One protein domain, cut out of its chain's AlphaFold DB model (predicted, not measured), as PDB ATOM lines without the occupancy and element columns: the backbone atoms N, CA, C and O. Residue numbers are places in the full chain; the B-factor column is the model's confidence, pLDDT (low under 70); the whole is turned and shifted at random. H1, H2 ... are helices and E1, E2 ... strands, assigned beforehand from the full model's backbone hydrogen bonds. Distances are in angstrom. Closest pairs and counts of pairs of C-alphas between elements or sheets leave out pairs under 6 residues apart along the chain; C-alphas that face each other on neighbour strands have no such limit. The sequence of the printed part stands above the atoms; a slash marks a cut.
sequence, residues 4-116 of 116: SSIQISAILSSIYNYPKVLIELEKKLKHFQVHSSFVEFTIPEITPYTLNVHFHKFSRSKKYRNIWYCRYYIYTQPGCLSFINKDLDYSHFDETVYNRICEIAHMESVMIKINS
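What this domain is: This is residues 4 to 116 of the 116 residues of an uncharacterized protein of Flavobacteriaceae bacterium (UniProt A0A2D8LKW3). What shape do these atoms make? A strongly twisted four-stranded sheet, E1 to E4, has H1 and the first part of the long helix H3 packed over one face, while H2 meets it only at E2. The free end of H3, residues 106 to 114, sticks out with residues 115 and 116, and the link of the E1 and E2 hairpin reaches to the opposite end of the longest axis. What are the counts and the size? The printed part has 113 residues with three named helices and four named strands, in the order H1 H2 E1 E2 E3 E4 H3; the sheet is antiparallel in the order E1 E2 E3 E4, and the class is mixed. It is loose, with a radius of gyration of the C-alphas of 16.8 A, and flat, spanning 60 by 39 by 21 A.

Where its parts are: Where are the first elements? H1 is residues 4 to 14, beginning at C-alpha 4 (164.485, 94.850, 171.579), and H2 is residues 19 to 29. Where are the strands? E1 is residues 33 to 39, E2 residues 49 to 60, E3 residues 68 to 76 and E4 residues 80 to 83. E2 is 32.1 A long and bends by 55 degrees at residue 57; E3 is 26.5 A long. Where is the last element? H3, residues 91 to 114, is 35.8 A long and ends at C-alpha 114 (143.732, 75.186, 180.541).

How they stand to each other: How is the sheet paired? E1 to E4 form a meander, each strand the antiparallel neighbour of the one before, with N 37 and O 51 at 3.0 A, N 56 and O 71 at 2.8 A, and N 74 and O 82 at 2.8 A, within hydrogen-bond range. How do the helices stand to it? H3 and the sheet make two layers, helix on one face of a sheet; H3 has a height of 11.2 A over the sheet and lies over none of its strands. H1 is on the same face, over E3, and the C-alphas of Ser 9 and Trp 68, their closest, are 4.8 A apart; H2 only grazes the sheet with residues 22 to 29. How do the helices meet? H1 touches residues 91 to 98 of H3 at a steep tilt of 46 degrees, the same way, their closest C-alphas being those of Ser 4 and Glu 95, 5.1 A apart. H2 and H3 only just touch, with 3 pairs of C-alphas within 8 A, the closest those of Leu 25 and Ile 101, 7.7 A. Are the helices' backbones complete? Every O i to N i+4 pair is within hydrogen-bond range in H1 and H2, and 19 of 20 in H3.

The domain as a whole: How far does it reach? The two C-alphas farthest apart, those of Pro 44 and Ser 116, are 61.3 A apart. Is it continuous? The printed part has no cut, and no link is long. Where is confidence low? The pLDDT is under 70 at residue 64, residues 76 to 80 and residues 84 to 90.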
ATOM      1  N   SER A   4     165.839  94.831 171.007       89.56
ATOM      2  CA  SER A   4     164.485  94.850 171.579       89.56
ATOM      3  C   SER A   4     163.557  95.817 170.841       89.56
ATOM      4  O   SER A   4     162.431  95.449 170.513       89.56
ATOM      5  N   SER A   5     164.037  97.011 170.466       87.50
ATOM      6  CA  SER A   5     163.244  97.962 169.666       87.50
ATOM      7  C   SER A   5     162.842  97.383 168.299       87.50
ATOM      8  O   SER A   5     161.714  97.569 167.836       87.50
ATOM      9  N   ILE A   6     163.738  96.612 167.670       89.56
ATOM     10  CA  ILE A   6     163.481  95.935 166.393       89.56
ATOM     11  C   ILE A   6     162.446  94.823 166.581       89.56
ATOM     12  O   ILE A   6     161.507  94.724 165.792       89.56
ATOM     13  N   GLN A   7     162.583  94.013 167.633       92.88
ATOM     14  CA  GLN A   7     161.666  92.912 167.933       92.88
ATOM     15  C   GLN A   7     160.259  93.413 168.269       92.88
ATOM     16  O   GLN A   7     159.289  92.916 167.699       92.88
ATOM     17  N   ILE A   8     160.139  94.447 169.110       92.94
ATOM     18  CA  ILE A   8     158.860  95.116 169.378       92.94
ATOM     19  C   ILE A   8     158.254  95.603 168.065       92.94
ATOM     20  O   ILE A   8     157.090  95.328 167.782       92.94
ATOM     21  N   SER A   9     159.038  96.273 167.213       92.50
ATOM     22  CA  SER A   9     158.516  96.756 165.937       92.50
ATOM     23  C   SER A   9     158.058  95.632 165.011       92.50
ATOM     24  O   SER A   9     157.063  95.809 164.304       92.50
ATOM     25  N   ALA A  10     158.736  94.486 165.006       92.56
ATOM     26  CA  ALA A  10     158.314  93.318 164.239       92.56
ATOM     27  C   ALA A  10     156.986  92.744 164.762       92.56
ATOM     28  O   ALA A  10     156.070  92.530 163.966       92.56
ATOM     29  N   ILE A  11     156.847  92.584 166.085       93.75
ATOM     30  CA  ILE A  11     155.608  92.120 166.737       93.75
ATOM     31  C   ILE A  11     154.452  93.063 166.406       93.75
ATOM     32  O   ILE A  11     153.418  92.635 165.904       93.75
ATOM     33  N   LEU A  12     154.624  94.365 166.626       93.81
ATOM     34  CA  LEU A  12     153.566  95.348 166.384       93.81
ATOM     35  C   LEU A  12     153.181  95.432 164.904       93.81
ATOM     36  O   LEU A  12     152.028  95.702 164.578       93.81
ATOM     37  N   SER A  13     154.127  95.174 163.999       92.44
ATOM     38  CA  SER A  13     153.842  95.110 162.564       92.44
ATOM     39  C   SER A  13     153.036  93.869 162.185       92.44
ATOM     40  O   SER A  13     152.156  93.982 161.334       92.44
ATOM     41  N   SER A  14     153.276  92.713 162.815       92.31
ATOM     42  CA  SER A  14     152.526  91.483 162.519       92.31
ATOM     43  C   SER A  14     151.074  91.552 162.999       92.31
ATOM     44  O   SER A  14     150.184  91.022 162.336       92.31
ATOM     45  N   ILE A  15     150.813  92.274 164.094       90.38
ATOM     46  CA  ILE A  15     149.460  92.453 164.644       90.38
ATOM     47  C   ILE A  15     148.776  93.753 164.200       90.38
ATOM     48  O   ILE A  15     147.660  94.033 164.635       90.38
ATOM     49  N   TYR A  16     149.402  94.558 163.335       86.62
ATOM     50  CA  TYR A  16     148.911  95.901 163.001       86.62
ATOM     51  C   TYR A  16     147.490  95.914 162.423       86.62
ATOM     52  O   TYR A  16     146.694  96.797 162.741       86.62
ATOM     53  N   ASN A  17     147.153  94.910 161.612       89.94
ATOM     54  CA  ASN A  17     145.827  94.781 161.003       89.94
ATOM     55  C   ASN A  17     144.748  94.308 161.999       89.94
ATOM     56  O   ASN A  17     143.578  94.203 161.635       89.94
ATOM     57  N   TYR A  18     145.118  94.055 163.258       91.62
ATOM     58  CA  TYR A  18     144.240  93.608 164.337       91.62
ATOM     59  C   TYR A  18     144.196  94.664 165.455       91.62
ATOM     60  O   TYR A  18     144.777  94.474 166.526       91.62
ATOM     61  N   PRO A  19     143.477  95.787 165.258       89.81
ATOM     62  CA  PRO A  19     143.521  96.930 166.175       89.81
ATOM     63  C   PRO A  19     143.080  96.585 167.602       89.81
ATOM     64  O   PRO A  19     143.582  97.169 168.556       89.81
ATOM     65  N   LYS A  20     142.186  95.600 167.767       93.25
ATOM     66  CA  LYS A  20     141.764  95.114 169.088       93.25
ATOM     67  C   LYS A  20     142.935  94.533 169.888       93.25
ATOM     68  O   LYS A  20     143.053  94.831 171.067       93.25
ATOM     69  N   VAL A  21     143.816  93.763 169.244       91.12
ATOM     70  CA  VAL A  21     144.981  93.144 169.901       91.12
ATOM     71  C   VAL A  21     145.955  94.219 170.373       91.12
ATOM     72  O   VAL A  21     146.422  94.175 171.507       91.12
ATOM     73  N   LEU A  22     146.206  95.229 169.534       91.56
ATOM     74  CA  LEU A  22     147.075  96.349 169.892       91.56
ATOM     75  C   LEU A  22     146.526  97.141 171.088       91.56
ATOM     76  O   LEU A  22     147.273  97.444 172.013       91.56
ATOM     77  N   ILE A  23     145.223  97.436 171.088       91.75
ATOM     78  CA  ILE A  23     144.558  98.154 172.185       91.75
ATOM     79  C   ILE A  23     144.651  97.363 173.493       91.75
ATOM     80  O   ILE A  23     144.961  97.940 174.534       91.75
ATOM     81  N   GLU A  24     144.394  96.055 173.465       93.50
ATOM     82  CA  GLU A  24     144.496  95.219 174.665       93.50
ATOM     83  C   GLU A  24     145.940  95.109 175.166       93.50
ATOM     84  O   GLU A  24     146.178  95.200 176.372       93.50
ATOM     85  N   LEU A  25     146.919  95.015 174.262       94.19
ATOM     86  CA  LEU A  25     148.332  95.030 174.634       94.19
ATOM     87  C   LEU A  25     148.719  96.351 175.318       94.19
ATOM     88  O   LEU A  25     149.334  96.334 176.382       94.19
ATOM     89  N   GLU A  26     148.313  97.497 174.761       93.94
ATOM     90  CA  GLU A  26     148.553  98.807 175.381       93.94
ATOM     91  C   GLU A  26     147.858  98.948 176.737       93.94
ATOM     92  O   GLU A  26     148.445  99.502 177.665       93.94
ATOM     93  N   LYS A  27     146.637  98.420 176.894       93.56
ATOM     94  CA  LYS A  27     145.937  98.409 178.187       93.56
ATOM     95  C   LYS A  27     146.694  97.600 179.234       93.56
ATOM     96  O   LYS A  27     146.824  98.065 180.362       93.56
ATOM     97  N   LYS A  28     147.212  96.425 178.871       94.44
ATOM     98  CA  LYS A  28     147.994  95.572 179.781       94.44
ATOM     99  C   LYS A  28     149.336  96.188 180.171       94.44
ATOM    100  O   LYS A  28     149.829  95.926 181.264       94.44
ATOM    101  N   LEU A  29     149.911  97.006 179.295       94.31
ATOM    102  CA  LEU A  29     151.156  97.736 179.542       94.31
ATOM    103  C   LEU A  29     150.935  99.123 180.158       94.31
ATOM    104  O   LEU A  29     151.901  99.814 180.479       94.31
ATOM    105  N   LYS A  30     149.686  99.566 180.319       88.88
ATOM    106  CA  LYS A  30     149.373 100.912 180.796       88.88
ATOM    107  C   LYS A  30     150.002 101.145 182.171       88.88
ATOM    108  O   LYS A  30     149.787 100.367 183.094       88.88
ATOM    109  N   HIS A  31     150.756 102.239 182.300       83.75
ATOM    110  CA  HIS A  31     151.491 102.609 183.516       83.75
ATOM    111  C   HIS A  31     152.575 101.608 183.956       83.75
ATOM    112  O   HIS A  31     153.116 101.751 185.054       83.75
ATOM    113  N   PHE A  32     152.947 100.638 183.113       92.88
ATOM    114  CA  PHE A  32     154.036  99.714 183.409       92.88
ATOM    115  C   PHE A  32     155.335 100.491 183.640       92.88
ATOM    116  O   PHE A  32     155.797 101.214 182.754       92.88
ATOM    117  N   GLN A  33     155.888 100.381 184.846       92.38
ATOM    118  CA  GLN A  33     157.148 101.021 185.202       92.38
ATOM    119  C   GLN A  33     158.293 100.259 184.538       92.38
ATOM    120  O   GLN A  33     158.485  99.073 184.795       92.38
ATOM    121  N   VAL A  34     159.046 100.949 183.688       91.81
ATOM    122  CA  VAL A  34     160.175 100.375 182.939       91.81
ATOM    123  C   VAL A  34     161.514 100.688 183.594       91.81
ATOM    124  O   VAL A  34     162.493 100.000 183.343       91.81
ATOM    125  N   HIS A  35     161.566 101.718 184.439       89.62
ATOM    126  CA  HIS A  35     162.771 102.098 185.164       89.62
ATOM    127  C   HIS A  35     162.430 102.932 186.401       89.62
ATOM    128  O   HIS A  35     161.439 103.667 186.412       89.62
ATOM    129  N   SER A  36     163.271 102.826 187.425       88.19
ATOM    130  CA  SER A  36     163.244 103.679 188.608       88.19
ATOM    131  C   SER A  36     164.673 103.968 189.044       88.19
ATOM    132  O   SER A  36     165.499 103.055 189.095       88.19
ATOM    133  N   SER A  37     164.965 105.229 189.331       86.06
ATOM    134  CA  SER A  37     166.257 105.658 189.863       86.06
ATOM    135  C   SER A  37     166.078 106.757 190.897       86.06
ATOM    136  O   SER A  37     165.148 107.561 190.829       86.06
ATOM    137  N   PHE A  38     166.972 106.777 191.880       85.00
ATOM    138  CA  PHE A  38     167.036 107.848 192.862       85.00
ATOM    139  C   PHE A  38     167.946 108.959 192.341       85.00
ATOM    140  O   PHE A  38     169.048 108.683 191.866       85.00
ATOM    141  N   VAL A  39     167.466 110.197 192.397       82.62
ATOM    142  CA  VAL A  39     168.188 111.380 191.929       82.62
ATOM    143  C   VAL A  39     168.499 112.253 193.135       82.62
ATOM    144  O   VAL A  39     167.595 112.818 193.753       82.62
ATOM    145  N   GLU A  40     169.787 112.361 193.446       82.69
ATOM    146  CA  GLU A  40     170.320 113.262 194.463       82.69
ATOM    147  C   GLU A  40     170.952 114.486 193.806       82.69
ATOM    148  O   GLU A  40     171.568 114.399 192.741       82.69
ATOM    149  N   PHE A  41     170.819 115.632 194.465       78.50
ATOM    150  CA  PHE A  41     171.454 116.874 194.048       78.50
ATOM    151  C   PHE A  41     172.535 117.248 195.049       78.50
ATOM    152  O   PHE A  41     172.387 117.061 196.252       78.50
ATOM    153  N   THR A  42     173.613 117.838 194.544       81.69
ATOM    154  CA  THR A  42     174.653 118.442 195.386       81.69
ATOM    155  C   THR A  42     174.211 119.775 195.998       81.69
ATOM    156  O   THR A  42     174.893 120.295 196.876       81.69
ATOM    157  N   ILE A  43     173.086 120.328 195.532       81.50
ATOM    158  CA  ILE A  43     172.494 121.593 195.974       81.50
ATOM    159  C   ILE A  43     171.541 121.302 197.153       81.50
ATOM    160  O   ILE A  43     170.532 120.627 196.930       81.50
ATOM    161  N   PRO A  44     171.818 121.794 198.376       75.94
ATOM    162  CA  PRO A  44     171.049 121.467 199.585       75.94
ATOM    163  C   PRO A  44     169.558 121.827 199.528       75.94
ATOM    164  O   PRO A  44     168.741 121.209 200.206       75.94
ATOM    165  N   GLU A  45     169.193 122.835 198.739       81.88
ATOM    166  CA  GLU A  45     167.830 123.355 198.621       81.88
ATOM    167  C   GLU A  45     166.931 122.494 197.723       81.88
ATOM    168  O   GLU A  45     165.710 122.660 197.734       81.88
ATOM    169  N   ILE A  46     167.509 121.578 196.938       77.81
ATOM    170  CA  ILE A  46     166.750 120.684 196.064       77.81
ATOM    171  C   ILE A  46     166.569 119.348 196.773       77.81
ATOM    172  O   ILE A  46     167.522 118.607 197.007       77.81
ATOM    173  N   THR A  47     165.318 119.014 197.082       81.19
ATOM    174  CA  THR A  47     164.991 117.718 197.675       81.19
ATOM    175  C   THR A  47     165.277 116.596 196.668       81.19
ATOM    176  O   THR A  47     164.773 116.656 195.540       81.19
ATOM    177  N   PRO A  48     166.048 115.563 197.055       82.38
ATOM    178  CA  PRO A  48     166.194 114.355 196.256       82.38
ATOM    179  C   PRO A  48     164.836 113.738 195.925       82.38
ATOM    180  O   PRO A  48     163.892 113.821 196.715       82.38
ATOM    181  N   TYR A  49     164.730 113.089 194.772       80.62
ATOM    182  CA  TYR A  49     163.485 112.445 194.363       80.62
ATOM    183  C   TYR A  49     163.727 111.130 193.633       80.62
ATOM    184  O   TYR A  49     164.775 110.892 193.036       80.62
ATOM    185  N   THR A  50     162.704 110.278 193.637       83.81
ATOM    186  CA  THR A  50     162.685 109.068 192.814       83.81
ATOM    187  C   THR A  50     162.113 109.390 191.440       83.81
ATOM    188  O   THR A  50     160.967 109.823 191.311       83.81
ATOM    189  N   LEU A  51     162.912 109.164 190.404       83.62
ATOM    190  CA  LEU A  51     162.515 109.251 189.010       83.62
ATOM    191  C   LEU A  51     161.903 107.916 188.584       83.62
ATOM    192  O   LEU A  51     162.610 106.917 188.485       83.62
ATOM    193  N   ASN A  52     160.607 107.903 188.278       87.25
ATOM    194  CA  ASN A  52     159.943 106.719 187.735       87.25
ATOM    195  C   ASN A  52     159.604 106.928 186.264       87.25
ATOM    196  O   ASN A  52     158.915 107.887 185.905       87.25
ATOM    197  N   VAL A  53     160.072 106.012 185.419       88.38
ATOM    198  CA  VAL A  53     159.773 105.994 183.988       88.38
ATOM    199  C   VAL A  53     158.734 104.924 183.716       88.38
ATOM    200  O   VAL A  53     158.889 103.769 184.118       88.38
ATOM    201  N   HIS A  54     157.695 105.294 182.979       91.06
ATOM    202  CA  HIS A  54     156.600 104.397 182.646       91.06
ATOM    203  C   HIS A  54     156.365 104.331 181.143       91.06
ATOM    204  O   HIS A  54     156.534 105.316 180.417       91.06
ATOM    205  N   PHE A  55     155.896 103.173 180.687       92.31
ATOM    206  CA  PHE A  55     155.336 103.012 179.356       92.31
ATOM    207  C   PHE A  55     154.066 103.857 179.194       92.31
ATOM    208  O   PHE A  55     153.156 103.836 180.028       92.31
ATOM    209  N   HIS A  56     153.999 104.586 178.082       90.31
ATOM    210  CA  HIS A  56     152.845 105.389 177.702       90.31
ATOM    211  C   HIS A  56     151.986 104.694 176.644       90.31
ATOM    212  O   HIS A  56     150.799 104.471 176.871       90.31
ATOM    213  N   LYS A  57     152.575 104.450 175.466       91.88
ATOM    214  CA  LYS A  57     151.910 103.900 174.279       91.88
ATOM    215  C   LYS A  57     152.918 103.536 173.198       91.88
ATOM    216  O   LYS A  57     154.051 104.029 173.209       91.88
ATOM    217  N   PHE A  58     152.469 102.795 172.199       91.88
ATOM    218  CA  PHE A  58     153.197 102.607 170.956       91.88
ATOM    219  C   PHE A  58     152.932 103.762 169.986       91.88
ATOM    220  O   PHE A  58     151.915 104.461 170.022       91.88
ATOM    221  N   SER A  59     153.885 104.041 169.109       89.81
ATOM    222  CA  SER A  59     153.740 105.057 168.068       89.81
ATOM    223  C   SER A  59     154.541 104.681 166.833       89.81
ATOM    224  O   SER A  59     155.511 103.936 166.917       89.81
ATOM    225  N   ARG A  60     154.129 105.194 165.669       87.88
ATOM    226  CA  ARG A  60     154.819 104.959 164.394       87.88
ATOM    227  C   ARG A  60     155.578 106.191 163.952       87.88
ATOM    228  O   ARG A  60     155.047 107.304 163.960       87.88
ATOM    229  N   SER A  61     156.818 105.993 163.523       82.44
ATOM    230  CA  SER A  61     157.632 107.074 162.987       82.44
ATOM    231  C   SER A  61     157.299 107.297 161.519       82.44
ATOM    232  O   SER A  61     157.623 106.469 160.670       82.44
ATOM    233  N   LYS A  62     156.741 108.469 161.199       76.19
ATOM    234  CA  LYS A  62     156.555 108.899 159.802       76.19
ATOM    235  C   LYS A  62     157.890 109.099 159.066       76.19
ATOM    236  O   LYS A  62     157.935 108.973 157.851       76.19
ATOM    237  N   LYS A  63     158.977 109.402 159.792       71.25
ATOM    238  CA  LYS A  63     160.306 109.685 159.215       71.25
ATOM    239  C   LYS A  63     161.126 108.427 158.914       71.25
ATOM    240  O   LYS A  63     161.931 108.440 157.994       71.25
ATOM    241  N   TYR A  64     160.924 107.343 159.663       67.88
ATOM    242  CA  TYR A  64     161.741 106.129 159.564       67.88
ATOM    243  C   TYR A  64     160.892 104.940 159.116       67.88
ATOM    244  O   TYR A  64     160.650 104.024 159.893       67.88
ATOM    245  N   ARG A  65     160.399 104.976 157.869       71.38
ATOM    246  CA  ARG A  65     159.705 103.849 157.208       71.38
ATOM    247  C   ARG A  65     158.580 103.208 158.040       71.38
ATOM    248  O   ARG A  65     158.388 101.999 157.998       71.38
ATOM    249  N   ASN A  66     157.828 104.011 158.790       74.00
ATOM    250  CA  ASN A  66     156.734 103.542 159.641       74.00
ATOM    251  C   ASN A  66     157.123 102.521 160.730       74.00
ATOM    252  O   ASN A  66     156.261 101.749 161.163       74.00
ATOM    253  N   ILE A  67     158.379 102.546 161.188       86.19
ATOM    254  CA  ILE A  67     158.861 101.755 162.327       86.19
ATOM    255  C   ILE A  67     158.074 102.122 163.587       86.19
ATOM    256  O   ILE A  67     157.793 103.304 163.838       86.19
ATOM    257  N   TRP A  68     157.725 101.105 164.369       90.25
ATOM    258  CA  TRP A  68     157.110 101.287 165.675       90.25
ATOM    259  C   TRP A  68     158.154 101.582 166.741       90.25
ATOM    260  O   TRP A  68     159.264 101.063 166.702       90.25
ATOM    261  N   TYR A  69     157.769 102.396 167.711       88.81
ATOM    262  CA  TYR A  69     158.579 102.708 168.875       88.81
ATOM    263  C   TYR A  69     157.695 102.913 170.104       88.81
ATOM    264  O   TYR A  69     156.527 103.308 169.994       88.81
ATOM    265  N   CYS A  70     158.266 102.663 171.278       89.88
ATOM    266  CA  CYS A  70     157.626 102.924 172.556       89.88
ATOM    267  C   CYS A  70     157.737 104.408 172.916       89.88
ATOM    268  O   CYS A  70     158.739 105.071 172.644       89.88
ATOM    269  N   ARG A  71     156.695 104.953 173.541       88.75
ATOM    270  CA  ARG A  71     156.735 106.268 174.185       88.75
ATOM    271  C   ARG A  71     156.686 106.084 175.686       88.75
ATOM    272  O   ARG A  71     155.954 105.228 176.178       88.75
ATOM    273  N   TYR A  72     157.403 106.953 176.382       89.06
ATOM    274  CA  TYR A  72     157.523 106.931 177.829       89.06
ATOM    275  C   TYR A  72     157.148 108.284 178.423       89.06
ATOM    276  O   TYR A  72     157.253 109.324 177.760       89.06
ATOM    277  N   TYR A  73     156.725 108.269 179.678       87.44
ATOM    278  CA  TYR A  73     156.557 109.470 180.485       87.44
ATOM    279  C   TYR A  73     157.203 109.262 181.858       87.44
ATOM    280  O   TYR A  73     157.456 108.131 182.279       87.44
ATOM    281  N   ILE A  74     157.449 110.370 182.548       84.94
ATOM    282  CA  ILE A  74     158.012 110.425 183.895       84.94
ATOM    283  C   ILE A  74     157.044 111.179 184.797       84.94
ATOM    284  O   ILE A  74     156.452 112.178 184.379       84.94
ATOM    285  N   TYR A  75     156.922 110.715 186.037       75.44
ATOM    286  CA  TYR A  75     156.389 111.516 187.133       75.44
ATOM    287  C   TYR A  75     157.554 112.098 187.936       75.44
ATOM    288  O   TYR A  75     158.306 111.342 188.548       75.44
ATOM    289  N   THR A  76     157.711 113.422 187.936       66.56
ATOM    290  CA  THR A  76     158.621 114.112 188.864       66.56
ATOM    291  C   THR A  76     157.814 114.743 189.995       66.56
ATOM    292  O   THR A  76     156.695 115.225 189.785       66.56
ATOM    293  N   GLN A  77     158.344 114.721 191.219       64.81
ATOM    294  CA  GLN A  77     157.680 115.383 192.340       64.81
ATOM    295  C   GLN A  77     157.801 116.919 192.245       64.81
ATOM    296  O   GLN A  77     158.838 117.407 191.797       64.81
ATOM    297  N   PRO A  78     156.762 117.674 192.665       54.59
ATOM    298  CA  PRO A  78     155.455 117.205 193.114       54.59
ATOM    299  C   PRO A  78     154.410 117.334 191.984       54.59
ATOM    300  O   PRO A  78     153.691 118.324 191.897       54.59
ATOM    301  N   GLY A  79     154.294 116.316 191.122       55.41
ATOM    302  CA  GLY A  79     153.111 116.112 190.269       55.41
ATOM    303  C   GLY A  79     153.239 116.516 188.798       55.41
ATOM    304  O   GLY A  79     152.241 116.486 188.076       55.41
ATOM    305  N   CYS A  80     154.433 116.854 188.311       65.38
ATOM    306  CA  CYS A  80     154.612 117.181 186.899       65.38
ATOM    307  C   CYS A  80     154.758 115.901 186.063       65.38
ATOM    308  O   CYS A  80     155.723 115.148 186.199       65.38
ATOM    309  N   LEU A  81     153.790 115.664 185.172       70.88
ATOM    310  CA  LEU A  81     153.895 114.662 184.116       70.88
ATOM    311  C   LEU A  81     154.747 115.236 182.982       70.88
ATOM    312  O   LEU A  81     154.326 116.176 182.307       70.88
ATOM    313  N   SER A  82     155.912 114.641 182.743       74.06
ATOM    314  CA  SER A  82     156.775 115.015 181.621       74.06
ATOM    315  C   SER A  82     156.918 113.850 180.651       74.06
ATOM    316  O   SER A  82     157.206 112.723 181.048       74.06
ATOM    317  N   PHE A  83     156.726 114.106 179.358       71.50
ATOM    318  CA  PHE A  83     157.045 113.127 178.319       71.50
ATOM    319  C   PHE A  83     158.528 113.220 177.994       71.50
ATOM    320  O   PHE A  83     159.038 114.316 177.764       71.50
ATOM    321  N   ILE A  84     159.216 112.080 177.957       68.25
ATOM    322  CA  ILE A  84     160.656 112.102 177.698       68.25
ATOM    323  C   ILE A  84     160.907 112.413 176.220       68.25
ATOM    324  O   ILE A  84     160.284 111.817 175.335       68.25
ATOM    325  N   ASN A  85     161.796 113.373 175.965       60.06
ATOM    326  CA  ASN A  85     162.197 113.807 174.630       60.06
ATOM    327  C   ASN A  85     163.518 113.148 174.212       60.06
ATOM    328  O   ASN A  85     164.388 112.969 175.053       60.06
ATOM    329  N   LYS A  86     163.632 112.857 172.906       54.50
ATOM    330  CA  LYS A  86     164.552 111.957 172.163       54.50
ATOM    331  C   LYS A  86     166.034 111.807 172.567       54.50
ATOM    332  O   LYS A  86     166.676 110.930 171.998       54.50
ATOM    333  N   ASP A  87     166.561 112.605 173.483       52.75
ATOM    334  CA  ASP A  87     168.000 112.718 173.754       52.75
ATOM    335  C   ASP A  87     168.497 111.797 174.889       52.75
ATOM    336  O   ASP A  87     169.688 111.764 175.181       52.75
ATOM    337  N   LEU A  88     167.603 111.022 175.514       59.44
ATOM    338  CA  LEU A  88     167.953 109.956 176.461       59.44
ATOM    339  C   LEU A  88     168.046 108.604 175.735       59.44
ATOM    340  O   LEU A  88     167.205 108.283 174.895       59.44
ATOM    341  N   ASP A  89     169.054 107.795 176.063       63.31
ATOM    342  CA  ASP A  89     169.211 106.454 175.495       63.31
ATOM    343  C   ASP A  89     168.165 105.486 176.087       63.31
ATOM    344  O   ASP A  89     168.329 104.933 177.172       63.31
ATOM    345  N   TYR A  90     167.047 105.317 175.376       68.75
ATOM    346  CA  TYR A  90     165.902 104.480 175.778       68.75
ATOM    347  C   TYR A  90     166.066 102.991 175.478       68.75
ATOM    348  O   TYR A  90     165.138 102.211 175.699       68.75
ATOM    349  N   SER A  91     167.225 102.606 174.947       70.06
ATOM    350  CA  SER A  91     167.584 101.242 174.561       70.06
ATOM    351  C   SER A  91     167.174 100.187 175.585       70.06
ATOM    352  O   SER A  91     166.596  99.163 175.215       70.06
ATOM    353  N   HIS A  92     167.439 100.466 176.860       76.50
ATOM    354  CA  HIS A  92     167.166  99.564 177.972       76.50
ATOM    355  C   HIS A  92     165.678  99.498 178.356       76.50
ATOM    356  O   HIS A  92     165.190  98.450 178.766       76.50
ATOM    357  N   PHE A  93     164.908 100.574 178.161       89.44
ATOM    358  CA  PHE A  93     163.471 100.561 178.467       89.44
ATOM    359  C   PHE A  93     162.688  99.704 177.470       89.44
ATOM    360  O   PHE A  93     161.711  99.053 177.842       89.44
ATOM    361  N   ASP A  94     163.109  99.696 176.202       90.56
ATOM    362  CA  ASP A  94     162.525  98.832 175.174       90.56
ATOM    363  C   ASP A  94     162.729  97.348 175.517       90.56
ATOM    364  O   ASP A  94     161.850  96.532 175.249       90.56
ATOM    365  N   GLU A  95     163.843  96.980 176.150       92.00
ATOM    366  CA  GLU A  95     164.081  95.611 176.615       92.00
ATOM    367  C   GLU A  95     163.086  95.199 177.708       92.00
ATOM    368  O   GLU A  95     162.451  94.147 177.606       92.00
ATOM    369  N   THR A  96     162.865  96.057 178.708       93.75
ATOM    370  CA  THR A  96     161.881  95.802 179.770       93.75
ATOM    371  C   THR A  96     160.466  95.659 179.207       93.75
ATOM    372  O   THR A  96     159.721  94.762 179.603       93.75
ATOM    373  N   VAL A  97     160.086  96.514 178.249       94.44
ATOM    374  CA  VAL A  97     158.784  96.421 177.567       94.44
ATOM    375  C   VAL A  97     158.679  95.129 176.760       94.44
ATOM    376  O   VAL A  97     157.653  94.455 176.832       94.44
ATOM    377  N   TYR A  98     159.724  94.758 176.019       95.31
ATOM    378  CA  TYR A  98     159.746  93.534 175.220       95.31
ATOM    379  C   TYR A  98     159.528  92.292 176.089       95.31
ATOM    380  O   TYR A  98     158.627  91.500 175.810       95.31
ATOM    381  N   ASN A  99     160.279  92.167 177.185       95.06
ATOM    382  CA  ASN A  99     160.135  91.049 178.117       95.06
ATOM    383  C   ASN A  99     158.712  90.980 178.680       95.06
ATOM    384  O   ASN A  99     158.102  89.910 178.709       95.06
ATOM    385  N   ARG A 100     158.125  92.135 179.017       96.44
ATOM    386  CA  ARG A 100     156.746  92.196 179.508       96.44
ATOM    387  C   ARG A 100     155.716  91.764 178.460       96.44
ATOM    388  O   ARG A 100     154.743  91.096 178.806       96.44
ATOM    389  N   ILE A 101     155.916  92.107 177.186       96.06
ATOM    390  CA  ILE A 101     155.074  91.622 176.078       96.06
ATOM    391  C   ILE A 101     155.153  90.092 175.987       96.06
ATOM    392  O   ILE A 101     154.116  89.434 175.875       96.06
ATOM    393  N   CYS A 102     156.355  89.518 176.073       95.62
ATOM    394  CA  CYS A 102     156.553  88.068 176.042       95.62
ATOM    395  C   CYS A 102     155.858  87.358 177.213       95.62
ATOM    396  O   CYS A 102     155.196  86.344 176.997       95.62
ATOM    397  N   GLU A 103     155.945  87.901 178.428       95.94
ATOM    398  CA  GLU A 103     155.241  87.371 179.604       95.94
ATOM    399  C   GLU A 103     153.721  87.365 179.413       95.94
ATOM    400  O   GLU A 103     153.064  86.362 179.694       95.94
ATOM    401  N   ILE A 104     153.155  88.468 178.910       94.69
ATOM    402  CA  ILE A 104     151.717  88.575 178.630       94.69
ATOM    403  C   ILE A 104     151.288  87.490 177.640       94.69
ATOM    404  O   ILE A 104     150.325  86.770 177.905       94.69
ATOM    405  N   ALA A 105     152.018  87.348 176.531       92.88
ATOM    406  CA  ALA A 105     151.716  86.358 175.504       92.88
ATOM    407  C   ALA A 105     151.823  84.921 176.041       92.88
ATOM    408  O   ALA A 105     150.980  84.073 175.739       92.88
ATOM    409  N   HIS A 106     152.835  84.646 176.870       93.69
ATOM    410  CA  HIS A 106     153.001  83.342 177.501       93.69
ATOM    411  C   HIS A 106     151.823  83.006 178.423       93.69
ATOM    412  O   HIS A 106     151.235  81.932 178.292       93.69
ATOM    413  N   MET A 107     151.428  83.933 179.303       92.88
ATOM    414  CA  MET A 107     150.289  83.735 180.206       92.88
ATOM    415  C   MET A 107     148.984  83.495 179.443       92.88
ATOM    416  O   MET A 107     148.234  82.587 179.790       92.88
ATOM    417  N   GLU A 108     148.715  84.258 178.382       90.75
ATOM    418  CA  GLU A 108     147.529  84.034 177.546       90.75
ATOM    419  C   GLU A 108     147.537  82.649 176.895       90.75
ATOM    420  O   GLU A 108     146.521  81.956 176.910       90.75
ATOM    421  N   SER A 109     148.687  82.206 176.380       91.56
ATOM    422  CA  SER A 109     148.826  80.871 175.796       91.56
ATOM    423  C   SER A 109     148.561  79.758 176.814       91.56
ATOM    424  O   SER A 109     147.872  78.788 176.495       91.56
ATOM    425  N   VAL A 110     149.065  79.898 178.043       92.56
ATOM    426  CA  VAL A 110     148.809  78.950 179.140       92.56
ATOM    427  C   VAL A 110     147.320  78.905 179.477       92.56
ATOM    428  O   VAL A 110     146.744  77.822 179.562       92.56
ATOM    429  N   MET A 111     146.673  80.067 179.598       91.12
ATOM    430  CA  MET A 111     145.242  80.152 179.899       91.12
ATOM    431  C   MET A 111     144.369  79.532 178.805       91.12
ATOM    432  O   MET A 111     143.349  78.924 179.122       91.12
ATOM    433  N   ILE A 112     144.756  79.640 177.532       93.19
ATOM    434  CA  ILE A 112     144.047  78.974 176.429       93.19
ATOM    435  C   ILE A 112     144.100  77.451 176.598       93.19
ATOM    436  O   ILE A 112     143.068  76.806 176.470       93.19
ATOM    437  N   LYS A 113     145.268  76.889 176.936       92.19
ATOM    438  CA  LYS A 113     145.445  75.434 177.107       92.19
ATOM    439  C   LYS A 113     144.686  74.851 178.298       92.19
ATOM    440  O   LYS A 113     144.328  73.686 178.268       92.19
ATOM    441  N   ILE A 114     144.493  75.630 179.361       91.19
ATOM    442  CA  ILE A 114     143.732  75.186 180.541       91.19
ATOM    443  C   ILE A 114     142.229  75.123 180.232       91.19
ATOM    444  O   ILE A 114     141.525  74.290 180.793       91.19
ATOM    445  N   ASN A 115     141.743  76.012 179.363       83.44
ATOM    446  CA  ASN A 115     140.318  76.160 179.056       83.44
ATOM    447  C   ASN A 115     139.874  75.427 177.775       83.44
ATOM    448  O   ASN A 115     138.708  75.544 177.396       83.44
ATOM    449  N   SER A 116     140.792  74.736 177.095       77.31
ATOM    450  CA  SER A 116     140.543  73.901 175.911       77.31
ATOM    451  C   SER A 116     140.366  72.441 176.293       77.31
ATOM    452  O   SER A 116     139.434  71.808 175.757       77.31
TER     453      SER A 116